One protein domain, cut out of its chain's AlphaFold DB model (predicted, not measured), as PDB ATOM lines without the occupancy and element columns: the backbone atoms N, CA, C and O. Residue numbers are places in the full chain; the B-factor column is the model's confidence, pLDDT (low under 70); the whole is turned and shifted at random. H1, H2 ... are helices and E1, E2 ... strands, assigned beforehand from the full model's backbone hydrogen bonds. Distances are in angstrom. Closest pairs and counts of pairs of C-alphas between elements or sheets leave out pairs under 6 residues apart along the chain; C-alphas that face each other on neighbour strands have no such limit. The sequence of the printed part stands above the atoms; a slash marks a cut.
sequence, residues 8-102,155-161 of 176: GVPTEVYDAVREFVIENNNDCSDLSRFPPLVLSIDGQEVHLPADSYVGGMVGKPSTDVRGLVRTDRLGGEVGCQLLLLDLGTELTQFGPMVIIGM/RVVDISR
ATOM      1  N   GLY A   8     -18.377  44.345  -4.264       96.44
ATOM      2  CA  GLY A   8     -18.177  44.192  -2.824       96.44
ATOM      3  C   GLY A   8     -18.866  45.320  -2.074       96.44
ATOM      4  O   GLY A   8     -18.687  46.480  -2.440       96.44
ATOM      5  N   VAL A   9     -19.644  44.992  -1.050       96.75
ATOM      6  CA  VAL A   9     -20.423  45.964  -0.277       96.75
ATOM      7  C   VAL A   9     -20.288  45.703   1.226       96.75
ATOM      8  O   VAL A   9     -20.015  44.565   1.613       96.75
ATOM      9  N   PRO A  10     -20.488  46.718   2.085       96.81
ATOM     10  CA  PRO A  10     -20.609  46.507   3.524       96.81
ATOM     11  C   PRO A  10     -21.793  45.594   3.859       96.81
ATOM     12  O   PRO A  10     -22.784  45.577   3.124       96.81
ATOM     13  N   THR A  11     -21.730  44.903   4.999       96.31
ATOM     14  CA  THR A  11     -22.808  44.004   5.453       96.31
ATOM     15  C   THR A  11     -24.172  44.688   5.497       96.31
ATOM     16  O   THR A  11     -25.144  44.116   5.024       96.31
ATOM     17  N   GLU A  12     -24.241  45.931   5.974       96.25
ATOM     18  CA  GLU A  12     -25.491  46.705   6.026       96.25
ATOM     19  C   GLU A  12     -26.149  46.845   4.644       96.25
ATOM     20  O   GLU A  12     -27.351  46.641   4.489       96.25
ATOM     21  N   VAL A  13     -25.350  47.131   3.612       95.69
ATOM     22  CA  VAL A  13     -25.839  47.252   2.232       95.69
ATOM     23  C   VAL A  13     -26.224  45.883   1.678       95.69
ATOM     24  O   VAL A  13     -27.234  45.766   0.990       95.69
ATOM     25  N   TYR A  14     -25.436  44.844   1.978       96.44
ATOM     26  CA  TYR A  14     -25.764  43.473   1.588       96.44
ATOM     27  C   TYR A  14     -27.137  43.066   2.135       96.44
ATOM     28  O   TYR A  14     -27.987  42.593   1.380       96.44
ATOM     29  N   ASP A  15     -27.356  43.270   3.434       95.56
ATOM     30  CA  ASP A  15     -28.577  42.875   4.131       95.56
ATOM     31  C   ASP A  15     -29.789  43.675   3.636       95.56
ATOM     32  O   ASP A  15     -30.828  43.081   3.360       95.56
ATOM     33  N   ALA A  16     -29.636  44.976   3.371       94.69
ATOM     34  CA  ALA A  16     -30.703  45.788   2.785       94.69
ATOM     35  C   ALA A  16     -31.124  45.298   1.384       94.69
ATOM     36  O   ALA A  16     -32.313  45.186   1.082       94.69
ATOM     37  N   VAL A  17     -30.162  44.963   0.513       93.00
ATOM     38  CA  VAL A  17     -30.468  44.408  -0.822       93.00
ATOM     39  C   VAL A  17     -31.109  43.024  -0.695       93.00
ATOM     40  O   VAL A  17     -32.023  42.687  -1.447       93.00
ATOM     41  N   ARG A  18     -30.650  42.221   0.266       92.31
ATOM     42  CA  ARG A  18     -31.190  40.892   0.554       92.31
ATOM     43  C   ARG A  18     -32.656  40.966   0.965       92.31
ATOM     44  O   ARG A  18     -33.473  40.239   0.406       92.31
ATOM     45  N   GLU A  19     -32.977  41.825   1.925       91.19
ATOM     46  CA  GLU A  19     -34.342  42.053   2.404       91.19
ATOM     47  C   GLU A  19     -35.246  42.518   1.266       91.19
ATOM     48  O   GLU A  19     -36.294  41.915   1.036       91.19
ATOM     49  N   PHE A  20     -34.783  43.482   0.463       89.38
ATOM     50  CA  PHE A  20     -35.516  43.946  -0.710       89.38
ATOM     51  C   PHE A  20     -35.867  42.801  -1.675       89.38
ATOM     52  O   PHE A  20     -37.011  42.694  -2.120       89.38
ATOM     53  N   VAL A  21     -34.909  41.929  -2.005       88.25
ATOM     54  CA  VAL A  21     -35.159  40.796  -2.914       88.25
ATOM     55  C   VAL A  21     -36.178  39.824  -2.311       88.25
ATOM     56  O   VAL A  21     -37.097  39.404  -3.017       88.25
ATOM     57  N   ILE A  22     -36.066  39.540  -1.008       86.81
ATOM     58  CA  ILE A  22     -36.966  38.632  -0.284       86.81
ATOM     59  C   ILE A  22     -38.409  39.132  -0.286       86.81
ATOM     60  O   ILE A  22     -39.330  38.341  -0.502       86.81
ATOM     61  N   GLU A  23     -38.615  40.426  -0.064       85.31
ATOM     62  CA  GLU A  23     -39.945  41.039  -0.016       85.31
ATOM     63  C   GLU A  23     -40.608  41.127  -1.398       85.31
ATOM     64  O   GLU A  23     -41.835  41.075  -1.507       85.31
ATOM     65  N   ASN A  24     -39.822  41.190  -2.476       78.44
ATOM     66  CA  ASN A  24     -40.313  41.358  -3.846       78.44
ATOM     67  C   ASN A  24     -40.489  40.016  -4.585       78.44
ATOM     68  O   ASN A  24     -40.016  39.824  -5.705       78.44
ATOM     69  N   ASN A  25     -41.229  39.095  -3.958       66.75
ATOM     70  CA  ASN A  25     -41.707  37.809  -4.500       66.75
ATOM     71  C   ASN A  25     -40.630  36.760  -4.859       66.75
ATOM     72  O   ASN A  25     -40.993  35.634  -5.185       66.75
ATOM     73  N   ASN A  26     -39.330  37.077  -4.788       70.06
ATOM     74  CA  ASN A  26     -38.223  36.166  -5.141       70.06
ATOM     75  C   ASN A  26     -38.369  35.471  -6.511       70.06
ATOM     76  O   ASN A  26     -37.766  34.420  -6.736       70.06
ATOM     77  N   ASP A  27     -39.178  36.033  -7.413       78.81
ATOM     78  CA  ASP A  27     -39.420  35.477  -8.743       78.81
ATOM     79  C   ASP A  27     -38.241  35.846  -9.638       78.81
ATOM     80  O   ASP A  27     -38.237  36.857 -10.341       78.81
ATOM     81  N   CYS A  28     -37.206  35.019  -9.568       82.88
ATOM     82  CA  CYS A  28     -35.977  35.200 -10.316       82.88
ATOM     83  C   CYS A  28     -36.083  34.678 -11.765       82.88
ATOM     84  O   CYS A  28     -35.078  34.671 -12.475       82.88
ATOM     85  N   SER A  29     -37.278  34.284 -12.230       84.81
ATOM     86  CA  SER A  29     -37.517  33.866 -13.620       84.81
ATOM     87  C   SER A  29     -37.498  35.032 -14.622       84.81
ATOM     88  O   SER A  29     -37.235  34.825 -15.813       84.81
ATOM     89  N   ASP A  30     -37.735  36.257 -14.138       87.44
ATOM     90  CA  ASP A  30     -37.689  37.493 -14.917       87.44
ATOM     91  C   ASP A  30     -37.129  38.667 -14.096       87.44
ATOM     92  O   ASP A  30     -37.846  39.398 -13.406       87.44
ATOM     93  N   LEU A  31     -35.828  38.908 -14.252       88.94
ATOM     94  CA  LEU A  31     -35.126  39.995 -13.580       88.94
ATOM     95  C   LEU A  31     -35.508  41.393 -14.095       88.94
ATOM     96  O   LEU A  31     -35.105  42.384 -13.492       88.94
ATOM     97  N   SER A  32     -36.303  41.518 -15.166       86.62
ATOM     98  CA  SER A  32     -36.760  42.831 -15.654       86.62
ATOM     99  C   SER A  32     -37.711  43.538 -14.679       86.62
ATOM    100  O   SER A  32     -37.941  44.743 -14.799       86.62
ATOM    101  N   ARG A  33     -38.246  42.795 -13.701       85.25
ATOM    102  CA  ARG A  33     -39.119  43.298 -12.633       85.25
ATOM    103  C   ARG A  33     -38.358  43.899 -11.456       85.25
ATOM    104  O   ARG A  33     -38.955  44.610 -10.653       85.25
ATOM    105  N   PHE A  34     -37.063  43.622 -11.352       87.94
ATOM    106  CA  PHE A  34     -36.219  44.154 -10.295       87.94
ATOM    107  C   PHE A  34     -35.692  45.537 -10.699       87.94
ATOM    108  O   PHE A  34     -35.373  45.767 -11.871       87.94
ATOM    109  N   PRO A  35     -35.584  46.480  -9.750       90.62
ATOM    110  CA  PRO A  35     -35.038  47.795 -10.033       90.62
ATOM    111  C   PRO A  35     -33.539  47.709 -10.352       90.62
ATOM    112  O   PRO A  35     -32.857  46.765  -9.934       90.62
ATOM    113  N   PRO A  36     -32.986  48.701 -11.065       91.75
ATOM    114  CA  PRO A  36     -31.543  48.833 -11.167       91.75
ATOM    115  C   PRO A  36     -30.932  49.158  -9.797       91.75
ATOM    116  O   PRO A  36     -31.527  49.876  -8.993       91.75
ATOM    117  N   LEU A  37     -29.710  48.683  -9.558       92.00
ATOM    118  CA  LEU A  37     -28.881  49.162  -8.457       92.00
ATOM    119  C   LEU A  37     -28.241  50.488  -8.885       92.00
ATOM    120  O   LEU A  37     -27.471  50.521  -9.849       92.00
ATOM    121  N   VAL A  38     -28.570  51.574  -8.188       92.44
ATOM    122  CA  VAL A  38     -28.105  52.925  -8.531       92.44
ATOM    123  C   VAL A  38     -26.920  53.319  -7.653       92.44
ATOM    124  O   VAL A  38     -26.992  53.265  -6.428       92.44
ATOM    125  N   LEU A  39     -25.822  53.724  -8.290       90.31
ATOM    126  CA  LEU A  39     -24.626  54.262  -7.649       90.31
ATOM    127  C   LEU A  39     -24.528  55.760  -7.951       90.31
ATOM    128  O   LEU A  39     -24.429  56.142  -9.116       90.31
ATOM    129  N   SER A  40     -24.495  56.597  -6.916       90.19
ATOM    130  CA  SER A  40     -24.266  58.039  -7.063       90.19
ATOM    131  C   SER A  40     -22.776  58.348  -6.920       90.19
ATOM    132  O   SER A  40     -22.203  58.179  -5.844       90.19
ATOM    133  N   ILE A  41     -22.137  58.787  -8.004       88.94
ATOM    134  CA  ILE A  41     -20.694  59.049  -8.082       88.94
ATOM    135  C   ILE A  41     -20.499  60.446  -8.669       88.94
ATOM    136  O   ILE A  41     -20.868  60.688  -9.813       88.94
ATOM    137  N   ASP A  42     -19.929  61.363  -7.884       87.56
ATOM    138  CA  ASP A  42     -19.649  62.749  -8.303       87.56
ATOM    139  C   ASP A  42     -20.874  63.475  -8.909       87.56
ATOM    140  O   ASP A  42     -20.820  64.121  -9.953       87.56
ATOM    141  N   GLY A  43     -22.043  63.290  -8.283       87.62
ATOM    142  CA  GLY A  43     -23.311  63.869  -8.744       87.62
ATOM    143  C   GLY A  43     -23.911  63.215  -9.996       87.62
ATOM    144  O   GLY A  43     -24.971  63.645 -10.445       87.62
ATOM    145  N   GLN A  44     -23.275  62.181 -10.549       86.38
ATOM    146  CA  GLN A  44     -23.814  61.362 -11.635       86.38
ATOM    147  C   GLN A  44     -24.396  60.062 -11.091       86.38
ATOM    148  O   GLN A  44     -23.856  59.460 -10.163       86.38
ATOM    149  N   GLU A  45     -25.476  59.595 -11.709       90.19
ATOM    150  CA  GLU A  45     -26.051  58.291 -11.402       90.19
ATOM    151  C   GLU A  45     -25.577  57.236 -12.397       90.19
ATOM    152  O   GLU A  45     -25.724  57.377 -13.614       90.19
ATOM    153  N   VAL A  46     -25.068  56.131 -11.864       89.56
ATOM    154  CA  VAL A  46     -24.745  54.925 -12.618       89.56
ATOM    155  C   VAL A  46     -25.748  53.839 -12.270       89.56
ATOM    156  O   VAL A  46     -25.901  53.462 -11.112       89.56
ATOM    157  N   HIS A  47     -26.424  53.324 -13.291       92.06
ATOM    158  CA  HIS A  47     -27.498  52.349 -13.146       92.06
ATOM    159  C   HIS A  47     -26.980  50.970 -13.552       92.06
ATOM    160  O   HIS A  47     -26.641  50.749 -14.717       92.06
ATOM    161  N   LEU A  48     -26.908  50.039 -12.603       92.44
ATOM    162  CA  LEU A  48     -26.553  48.649 -12.867       92.44
ATOM    163  C   LEU A  48     -27.824  47.791 -12.963       92.44
ATOM    164  O   LEU A  48     -28.698  47.901 -12.103       92.44
ATOM    165  N   PRO A  49     -27.963  46.950 -14.001       92.00
ATOM    166  CA  PRO A  49     -29.149  46.115 -14.182       92.00
ATOM    167  C   PRO A  49     -29.262  45.032 -13.102       92.00
ATOM    168  O   PRO A  49     -28.277  44.659 -12.478       92.00
ATOM    169  N   ALA A  50     -30.457  44.474 -12.913       92.31
ATOM    170  CA  ALA A  50     -30.699  43.463 -11.884       92.31
ATOM    171  C   ALA A  50     -29.822  42.204 -12.002       92.31
ATOM    172  O   ALA A  50     -29.383  41.667 -10.987       92.31
ATOM    173  N   ASP A  51     -29.461  41.788 -13.221       91.81
ATOM    174  CA  ASP A  51     -28.538  40.667 -13.456       91.81
ATOM    175  C   ASP A  51     -27.085  40.958 -13.015       91.81
ATOM    176  O   ASP A  51     -26.213  40.085 -13.098       91.81
ATOM    177  N   SER A  52     -26.804  42.178 -12.539       93.75
ATOM    178  CA  SER A  52     -25.540  42.557 -11.910       93.75
ATOM    179  C   SER A  52     -25.466  42.191 -10.428       93.75
ATOM    180  O   SER A  52     -24.356  42.113  -9.905       93.75
ATOM    181  N   TYR A  53     -26.608  42.043  -9.744       93.50
ATOM    182  CA  TYR A  53     -26.672  41.832  -8.291       93.50
ATOM    183  C   TYR A  53     -27.606  40.689  -7.862       93.50
ATOM    184  O   TYR A  53     -27.488  40.231  -6.730       93.50
ATOM    185  N   VAL A  54     -28.452  40.164  -8.752       92.69
ATOM    186  CA  VAL A  54     -29.266  38.956  -8.547       92.69
ATOM    187  C   VAL A  54     -28.955  37.931  -9.633       92.69
ATOM    188  O   VAL A  54     -28.834  38.259 -10.815       92.69
ATOM    189  N   GLY A  55     -28.824  36.667  -9.239       92.31
ATOM    190  CA  GLY A  55     -28.682  35.560 -10.172       92.31
ATOM    191  C   GLY A  55     -28.400  34.230  -9.485       92.31
ATOM    192  O   GLY A  55     -28.568  34.076  -8.279       92.31
ATOM    193  N   GLY A  56     -27.970  33.245 -10.268       91.94
ATOM    194  CA  GLY A  56     -27.650  31.911  -9.781       91.94
ATOM    195  C   GLY A  56     -26.181  31.736  -9.427       91.94
ATOM    196  O   GLY A  56     -25.292  32.269 -10.087       91.94
ATOM    197  N   MET A  57     -25.921  30.903  -8.429       91.56
ATOM    198  CA  MET A  57     -24.591  30.445  -8.050       91.56
ATOM    199  C   MET A  57     -24.493  28.929  -8.172       91.56
ATOM    200  O   MET A  57     -25.351  28.194  -7.678       91.56
ATOM    201  N   VAL A  58     -23.408  28.460  -8.781       92.56
ATOM    202  CA  VAL A  58     -23.053  27.037  -8.875       92.56
ATOM    203  C   VAL A  58     -21.629  26.814  -8.390       92.56
ATOM    204  O   VAL A  58     -20.809  27.724  -8.437       92.56
ATOM    205  N   GLY A  59     -21.318  25.596  -7.947       91.75
ATOM    206  CA  GLY A  59     -19.998  25.259  -7.416       91.75
ATOM    207  C   GLY A  59     -19.850  25.574  -5.925       91.75
ATOM    208  O   GLY A  59     -20.832  25.759  -5.207       91.75
ATOM    209  N   LYS A  60     -18.605  25.577  -5.440       90.75
ATOM    210  CA  LYS A  60     -18.248  25.888  -4.046       90.75
ATOM    211  C   LYS A  60     -17.276  27.066  -4.025       90.75
ATOM    212  O   LYS A  60     -16.418  27.121  -4.905       90.75
ATOM    213  N   PRO A  61     -17.376  27.977  -3.044       90.69
ATOM    214  CA  PRO A  61     -16.493  29.133  -2.992       90.69
ATOM    215  C   PRO A  61     -15.038  28.681  -2.844       90.69
ATOM    216  O   PRO A  61     -14.726  27.799  -2.029       90.69
ATOM    217  N   SER A  62     -14.150  29.296  -3.628       90.69
ATOM    218  CA  SER A  62     -12.705  29.157  -3.441       90.69
ATOM    219  C   SER A  62     -12.292  29.698  -2.068       90.69
ATOM    220  O   SER A  62     -13.056  30.399  -1.401       90.69
ATOM    221  N   THR A  63     -11.083  29.372  -1.619       86.75
ATOM    222  CA  THR A  63     -10.512  29.917  -0.373       86.75
ATOM    223  C   THR A  63     -10.526  31.444  -0.355       86.75
ATOM    224  O   THR A  63     -10.849  32.035   0.670       86.75
ATOM    225  N   ASP A  64     -10.274  32.064  -1.506       84.19
ATOM    226  CA  ASP A  64     -10.148  33.514  -1.676       84.19
ATOM    227  C   ASP A  64     -11.444  34.275  -1.391       84.19
ATOM    228  O   ASP A  64     -11.410  35.427  -0.963       84.19
ATOM    229  N   VAL A  65     -12.590  33.642  -1.641       89.69
ATOM    230  CA  VAL A  65     -13.918  34.252  -1.478       89.69
ATOM    231  C   VAL A  65     -14.737  33.590  -0.373       89.69
ATOM    232  O   VAL A  65     -15.894  33.953  -0.135       89.69
ATOM    233  N   ARG A  66     -14.154  32.607   0.323       87.31
ATOM    234  CA  ARG A  66     -14.795  31.916   1.441       87.31
ATOM    235  C   ARG A  66     -15.049  32.917   2.565       87.31
ATOM    236  O   ARG A  66     -14.125  33.560   3.046       87.31
ATOM    237  N   GLY A  67     -16.304  33.060   2.979       88.69
ATOM    238  CA  GLY A  67     -16.705  34.061   3.974       88.69
ATOM    239  C   GLY A  67     -16.866  35.484   3.425       88.69
ATOM    240  O   GLY A  67     -17.029  36.396   4.218       88.69
ATOM    241  N   LEU A  68     -16.792  35.676   2.102       93.25
ATOM    242  CA  LEU A  68     -17.269  36.887   1.416       93.25
ATOM    243  C   LEU A  68     -18.544  36.593   0.623       93.25
ATOM    244  O   LEU A  68     -19.446  37.416   0.537       93.25
ATOM    245  N   VAL A  69     -18.621  35.403   0.027       93.94
ATOM    246  CA  VAL A  69     -19.835  34.924  -0.637       93.94
ATOM    247  C   VAL A  69     -20.762  34.342   0.418       93.94
ATOM    248  O   VAL A  69     -20.401  33.358   1.074       93.94
ATOM    249  N   ARG A  70     -21.968  34.898   0.545       91.88
ATOM    250  CA  ARG A  70     -23.051  34.232   1.268       91.88
ATOM    251  C   ARG A  70     -23.852  33.388   0.277       91.88
ATOM    252  O   ARG A  70     -24.230  33.847  -0.794       91.88
ATOM    253  N   THR A  71     -24.021  32.107   0.598       84.50
ATOM    254  CA  THR A  71     -24.685  31.128  -0.281       84.50
ATOM    255  C   THR A  71     -26.111  30.824   0.162       84.50
ATOM    256  O   THR A  71     -26.680  29.812  -0.255       84.50
ATOM    257  N   ASP A  72     -26.672  31.643   1.049       78.75
ATOM    258  CA  ASP A  72     -28.073  31.555   1.414       78.75
ATOM    259  C   ASP A  72     -28.939  31.795   0.173       78.75
ATOM    260  O   ASP A  72     -28.690  32.685  -0.639       78.75
ATOM    261  N   ARG A  73     -29.933  30.927  -0.021       73.81
ATOM    262  CA  ARG A  73     -30.915  31.116  -1.088       73.81
ATOM    263  C   ARG A  73     -31.920  32.155  -0.619       73.81
ATOM    264  O   ARG A  73     -32.433  32.043   0.492       73.81
ATOM    265  N   LEU A  74     -32.209  33.130  -1.475       73.00
ATOM    266  CA  LEU A  74     -33.157  34.207  -1.176       73.00
ATOM    267  C   LEU A  74     -34.613  33.754  -1.344       73.00
ATOM    268  O   LEU A  74     -35.521  34.416  -0.867       73.00
ATOM    269  N   GLY A  75     -34.836  32.581  -1.941       60.66
ATOM    270  CA  GLY A  75     -36.148  31.959  -2.084       60.66
ATOM    271  C   GLY A  75     -36.065  30.455  -2.357       60.66
ATOM    272  O   GLY A  75     -35.011  29.829  -2.215       60.66
ATOM    273  N   GLY A  76     -37.195  29.867  -2.758       54.47
ATOM    274  CA  GLY A  76     -37.304  28.442  -3.101       54.47
ATOM    275  C   GLY A  76     -36.746  28.069  -4.482       54.47
ATOM    276  O   GLY A  76     -36.588  26.882  -4.766       54.47
ATOM    277  N   GLU A  77     -36.431  29.053  -5.328       60.56
ATOM    278  CA  GLU A  77     -35.993  28.828  -6.709       60.56
ATOM    279  C   GLU A  77     -34.470  28.705  -6.863       60.56
ATOM    280  O   GLU A  77     -33.668  29.356  -6.187       60.56
ATOM    281  N   VAL A  78     -34.058  27.863  -7.813       61.75
ATOM    282  CA  VAL A  78     -32.672  27.786  -8.283       61.75
ATOM    283  C   VAL A  78     -32.395  29.038  -9.115       61.75
ATOM    284  O   VAL A  78     -32.974  29.188 -10.182       61.75
ATOM    285  N   GLY A  79     -31.503  29.920  -8.654       67.00
ATOM    286  CA  GLY A  79     -31.155  31.140  -9.396       67.00
ATOM    287  C   GLY A  79     -31.439  32.464  -8.685       67.00
ATOM    288  O   GLY A  79     -31.220  33.507  -9.291       67.00
ATOM    289  N   CYS A  80     -31.908  32.433  -7.434       83.19
ATOM    290  CA  CYS A  80     -32.211  33.630  -6.647       83.19
ATOM    291  C   CYS A  80     -31.220  33.800  -5.486       83.19
ATOM    292  O   CYS A  80     -31.493  33.440  -4.338       83.19
ATOM    293  N   GLN A  81     -30.015  34.265  -5.815       91.50
ATOM    294  CA  GLN A  81     -28.906  34.538  -4.895       91.50
ATOM    295  C   GLN A  81     -28.318  35.924  -5.194       91.50
ATOM    296  O   GLN A  81     -28.364  36.390  -6.337       91.50
ATOM    297  N   LEU A  82     -27.747  36.587  -4.182       93.81
ATOM    298  CA  LEU A  82     -27.112  37.889  -4.386       93.81
ATOM    299  C   LEU A  82     -25.728  37.712  -4.992       93.81
ATOM    300  O   LEU A  82     -24.842  37.125  -4.381       93.81
ATOM    301  N   LEU A  83     -25.501  38.293  -6.164       95.31
ATOM    302  CA  LEU A  83     -24.196  38.337  -6.821       95.31
ATOM    303  C   LEU A  83     -23.322  39.466  -6.241       95.31
ATOM    304  O   LEU A  83     -22.737  40.261  -6.978       95.31
ATOM    305  N   LEU A  84     -23.224  39.514  -4.911       96.31
ATOM    306  CA  LEU A  84     -22.455  40.483  -4.130       96.31
ATOM    307  C   LEU A  84     -21.434  39.761  -3.234       96.31
ATOM    308  O   LEU A  84     -21.650  38.627  -2.809       96.31
ATOM    309  N   LEU A  85     -20.321  40.430  -2.935       96.25
ATOM    310  CA  LEU A  85     -19.405  40.058  -1.859       96.25
ATOM    311  C   LEU A  85     -19.755  40.883  -0.625       96.25
ATOM    312  O   LEU A  85     -19.785  42.112  -0.692       96.25
ATOM    313  N   ASP A  86     -19.971  40.210   0.494       96.06
ATOM    314  CA  ASP A  86     -20.093  40.841   1.798       96.06
ATOM    315  C   ASP A  86     -18.695  41.131   2.351       96.06
ATOM    316  O   ASP A  86     -17.924  40.220   2.661       96.06
ATOM    317  N   LEU A  87     -18.353  42.413   2.425       95.06
ATOM    318  CA  LEU A  87     -17.076  42.893   2.941       95.06
ATOM    319  C   LEU A  87     -17.095  43.069   4.461       95.06
ATOM    320  O   LEU A  87     -16.110  43.546   5.016       95.06
ATOM    321  N   GLY A  88     -18.172  42.718   5.164       93.81
ATOM    322  CA  GLY A  88     -18.223  42.935   6.604       93.81
ATOM    323  C   GLY A  88     -18.259  44.426   6.937       93.81
ATOM    324  O   GLY A  88     -19.017  45.211   6.361       93.81
ATOM    325  N   THR A  89     -17.379  44.811   7.858       93.25
ATOM    326  CA  THR A  89     -17.196  46.183   8.345       93.25
ATOM    327  C   THR A  89     -15.913  46.830   7.813       93.25
ATOM    328  O   THR A  89     -15.350  47.700   8.471       93.25
ATOM    329  N   GLU A  90     -15.413  46.403   6.648       91.44
ATOM    330  CA  GLU A  90     -14.204  46.979   6.046       91.44
ATOM    331  C   GLU A  90     -14.362  48.487   5.788       91.44
ATOM    332  O   GLU A  90     -15.311  48.949   5.142       91.44
ATOM    333  N   LEU A  91     -13.398  49.264   6.288       91.25
ATOM    334  CA  LEU A  91     -13.391  50.722   6.216       91.25
ATOM    335  C   LEU A  91     -12.250  51.231   5.333       91.25
ATOM    336  O   LEU A  91     -11.142  50.697   5.302       91.25
ATOM    337  N   THR A  92     -12.520  52.336   4.657       89.62
ATOM    338  CA  THR A  92     -11.522  53.232   4.076       89.62
ATOM    339  C   THR A  92     -11.293  54.416   5.018       89.62
ATOM    340  O   THR A  92     -12.055  54.634   5.959       89.62
ATOM    341  N   GLN A  93     -10.302  55.259   4.721       90.88
ATOM    342  CA  GLN A  93     -10.122  56.533   5.431       90.88
ATOM    343  C   GLN A  93     -11.311  57.507   5.284       90.88
ATOM    344  O   GLN A  93     -11.366  58.511   5.987       90.88
ATOM    345  N   PHE A  94     -12.241  57.227   4.365       89.12
ATOM    346  CA  PHE A  94     -13.411  58.054   4.074       89.12
ATOM    347  C   PHE A  94     -14.738  57.403   4.499       89.12
ATOM    348  O   PHE A  94     -15.792  57.983   4.261       89.12
ATOM    349  N   GLY A  95     -14.705  56.218   5.121       91.06
ATOM    350  CA  GLY A  95     -15.903  55.474   5.529       91.06
ATOM    351  C   GLY A  95     -15.985  54.063   4.934       91.06
ATOM    352  O   GLY A  95     -14.982  53.569   4.408       91.06
ATOM    353  N   PRO A  96     -17.150  53.395   5.037       94.06
ATOM    354  CA  PRO A  96     -17.345  52.016   4.595       94.06
ATOM    355  C   PRO A  96     -16.911  51.774   3.151       94.06
ATOM    356  O   PRO A  96     -17.144  52.593   2.261       94.06
ATOM    357  N   MET A  97     -16.251  50.644   2.918       93.69
ATOM    358  CA  MET A  97     -15.692  50.324   1.613       93.69
ATOM    359  C   MET A  97     -16.738  49.704   0.682       93.69
ATOM    360  O   MET A  97     -17.397  48.728   1.030       93.69
ATOM    361  N   VAL A  98     -16.809  50.214  -0.548       94.31
ATOM    362  CA  VAL A  98     -17.495  49.569  -1.675       94.31
ATOM    363  C   VAL A  98     -16.470  49.253  -2.759       94.31
ATOM    364  O   VAL A  98     -15.619  50.077  -3.097       94.31
ATOM    365  N   ILE A  99     -16.559  48.057  -3.332       95.19
ATOM    366  CA  ILE A  99     -15.691  47.592  -4.411       95.19
ATOM    367  C   ILE A  99     -16.514  47.448  -5.681       95.19
ATOM    368  O   ILE A  99     -17.312  46.527  -5.841       95.19
ATOM    369  N   ILE A 100     -16.271  48.356  -6.618       95.00
ATOM    370  CA  ILE A 100     -16.891  48.345  -7.940       95.00
ATOM    371  C   ILE A 100     -16.115  47.365  -8.833       95.00
ATOM    372  O   ILE A 100     -15.038  47.700  -9.337       95.00
ATOM    373  N   GLY A 101     -16.619  46.135  -8.954       95.31
ATOM    374  CA  GLY A 101     -15.998  45.042  -9.710       95.31
ATOM    375  C   GLY A 101     -16.509  44.879 -11.144       95.31
ATOM    376  O   GLY A 101     -17.095  45.785 -11.742       95.31
ATOM    377  N   MET A 102     -16.312  43.684 -11.705       94.69
ATOM    378  CA  MET A 102     -16.661  43.351 -13.094       94.69
ATOM    379  C   MET A 102     -18.112  43.630 -13.523       94.69
ATOM    380  O   MET A 102     -18.284  43.948 -14.701       94.69
ATOM    381  N   ARG A 155     -28.242  35.547 -14.523       90.25
ATOM    382  CA  ARG A 155     -26.903  35.028 -14.807       90.25
ATOM    383  C   ARG A 155     -26.564  33.932 -13.806       90.25
ATOM    384  O   ARG A 155     -26.716  34.129 -12.607       90.25
ATOM    385  N   VAL A 156     -26.004  32.825 -14.287       92.31
ATOM    386  CA  VAL A 156     -25.400  31.803 -13.424       92.31
ATOM    387  C   VAL A 156     -23.893  32.034 -13.328       92.31
ATOM    388  O   VAL A 156     -23.203  32.153 -14.342       92.31
ATOM    389  N   VAL A 157     -23.380  32.115 -12.103       93.31
ATOM    390  CA  VAL A 157     -21.973  32.362 -11.785       93.31
ATOM    391  C   VAL A 157     -21.375  31.136 -11.098       93.31
ATOM    392  O   VAL A 157     -21.905  30.639 -10.106       93.31
ATOM    393  N   ASP A 158     -20.246  30.659 -11.621       94.81
ATOM    394  CA  ASP A 158     -19.440  29.620 -10.976       94.81
ATOM    395  C   ASP A 158     -18.619  30.232  -9.833       94.81
ATOM    396  O   ASP A 158     -17.632  30.945 -10.060       94.81
ATOM    397  N   ILE A 159     -19.034  29.966  -8.595       94.38
ATOM    398  CA  ILE A 159     -18.445  30.593  -7.410       94.38
ATOM    399  C   ILE A 159     -17.058  30.052  -7.063       94.38
ATOM    400  O   ILE A 159     -16.349  30.676  -6.273       94.38
ATOM    401  N   SER A 160     -16.612  28.954  -7.686       93.81
ATOM    402  CA  SER A 160     -15.227  28.500  -7.523       93.81
ATOM    403  C   SER A 160     -14.230  29.345  -8.319       93.81
ATOM    404  O   SER A 160     -13.026  29.216  -8.109       93.81
ATOM    405  N   ARG A 161     -14.708  30.196  -9.239       94.06
ATOM    406  CA  ARG A 161     -13.884  31.061 -10.103       94.06
ATOM    407  C   ARG A 161     -13.930  32.536  -9.720       94.06
ATOM    408  O   ARG A 161     -13.309  33.357 -10.395       94.06
TER     409      ARG A 161
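What this domain is: This is residues 8 to 102 and 155 to 161 of the 176 residues of the protein "Hypothetical protein" of Alexandrium andersonii (UniProt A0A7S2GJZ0). Little regular structure: a compact body mostly of loops, with short strand E4 near the middle, helix H1 on one side, and toward opposite ends the antiparallel hairpin E1 and E2, whose residues 40 to 45 stick out, and the parallel pair E3 and E5. The printed part has 102 residues, 35 in named elements, one helix then five strands; the class is mixed. The radius of gyration of the C-alphas is 13.8 A; the spans are 39 by 33 by 22 A.

How they stand to each other: In H1, residues 11 to 23, each O i to N i+4 pair is within hydrogen-bond range. E1, residues 37 to 41, and E2, residues 44 to 48, form a hairpin, with N 39 and O 46 2.8 A apart. E3, residues 54 to 58, and E5, residues 155 to 158, are parallel, with N 56 and O 155 2.8 A apart. E4, residues 84 to 86, pairs with no named strand; its closest C-alpha to H1 is Asp 86, 5.5 A from that of Thr 11.

Where its parts are: H1 begins at C-alpha 11 (-22.808, 44.004, 5.453) and is 18.2 A long; E5 ends at C-alpha 158 (-19.440, 29.620, -10.976).

The domain as a whole: Residues 103 to 154 are not printed; C-alphas 102 and 155 are 13.3 A apart. The links H1 to E1 and E3 to E4 are long. Residues 25 and 75 to 79 have pLDDT under 70.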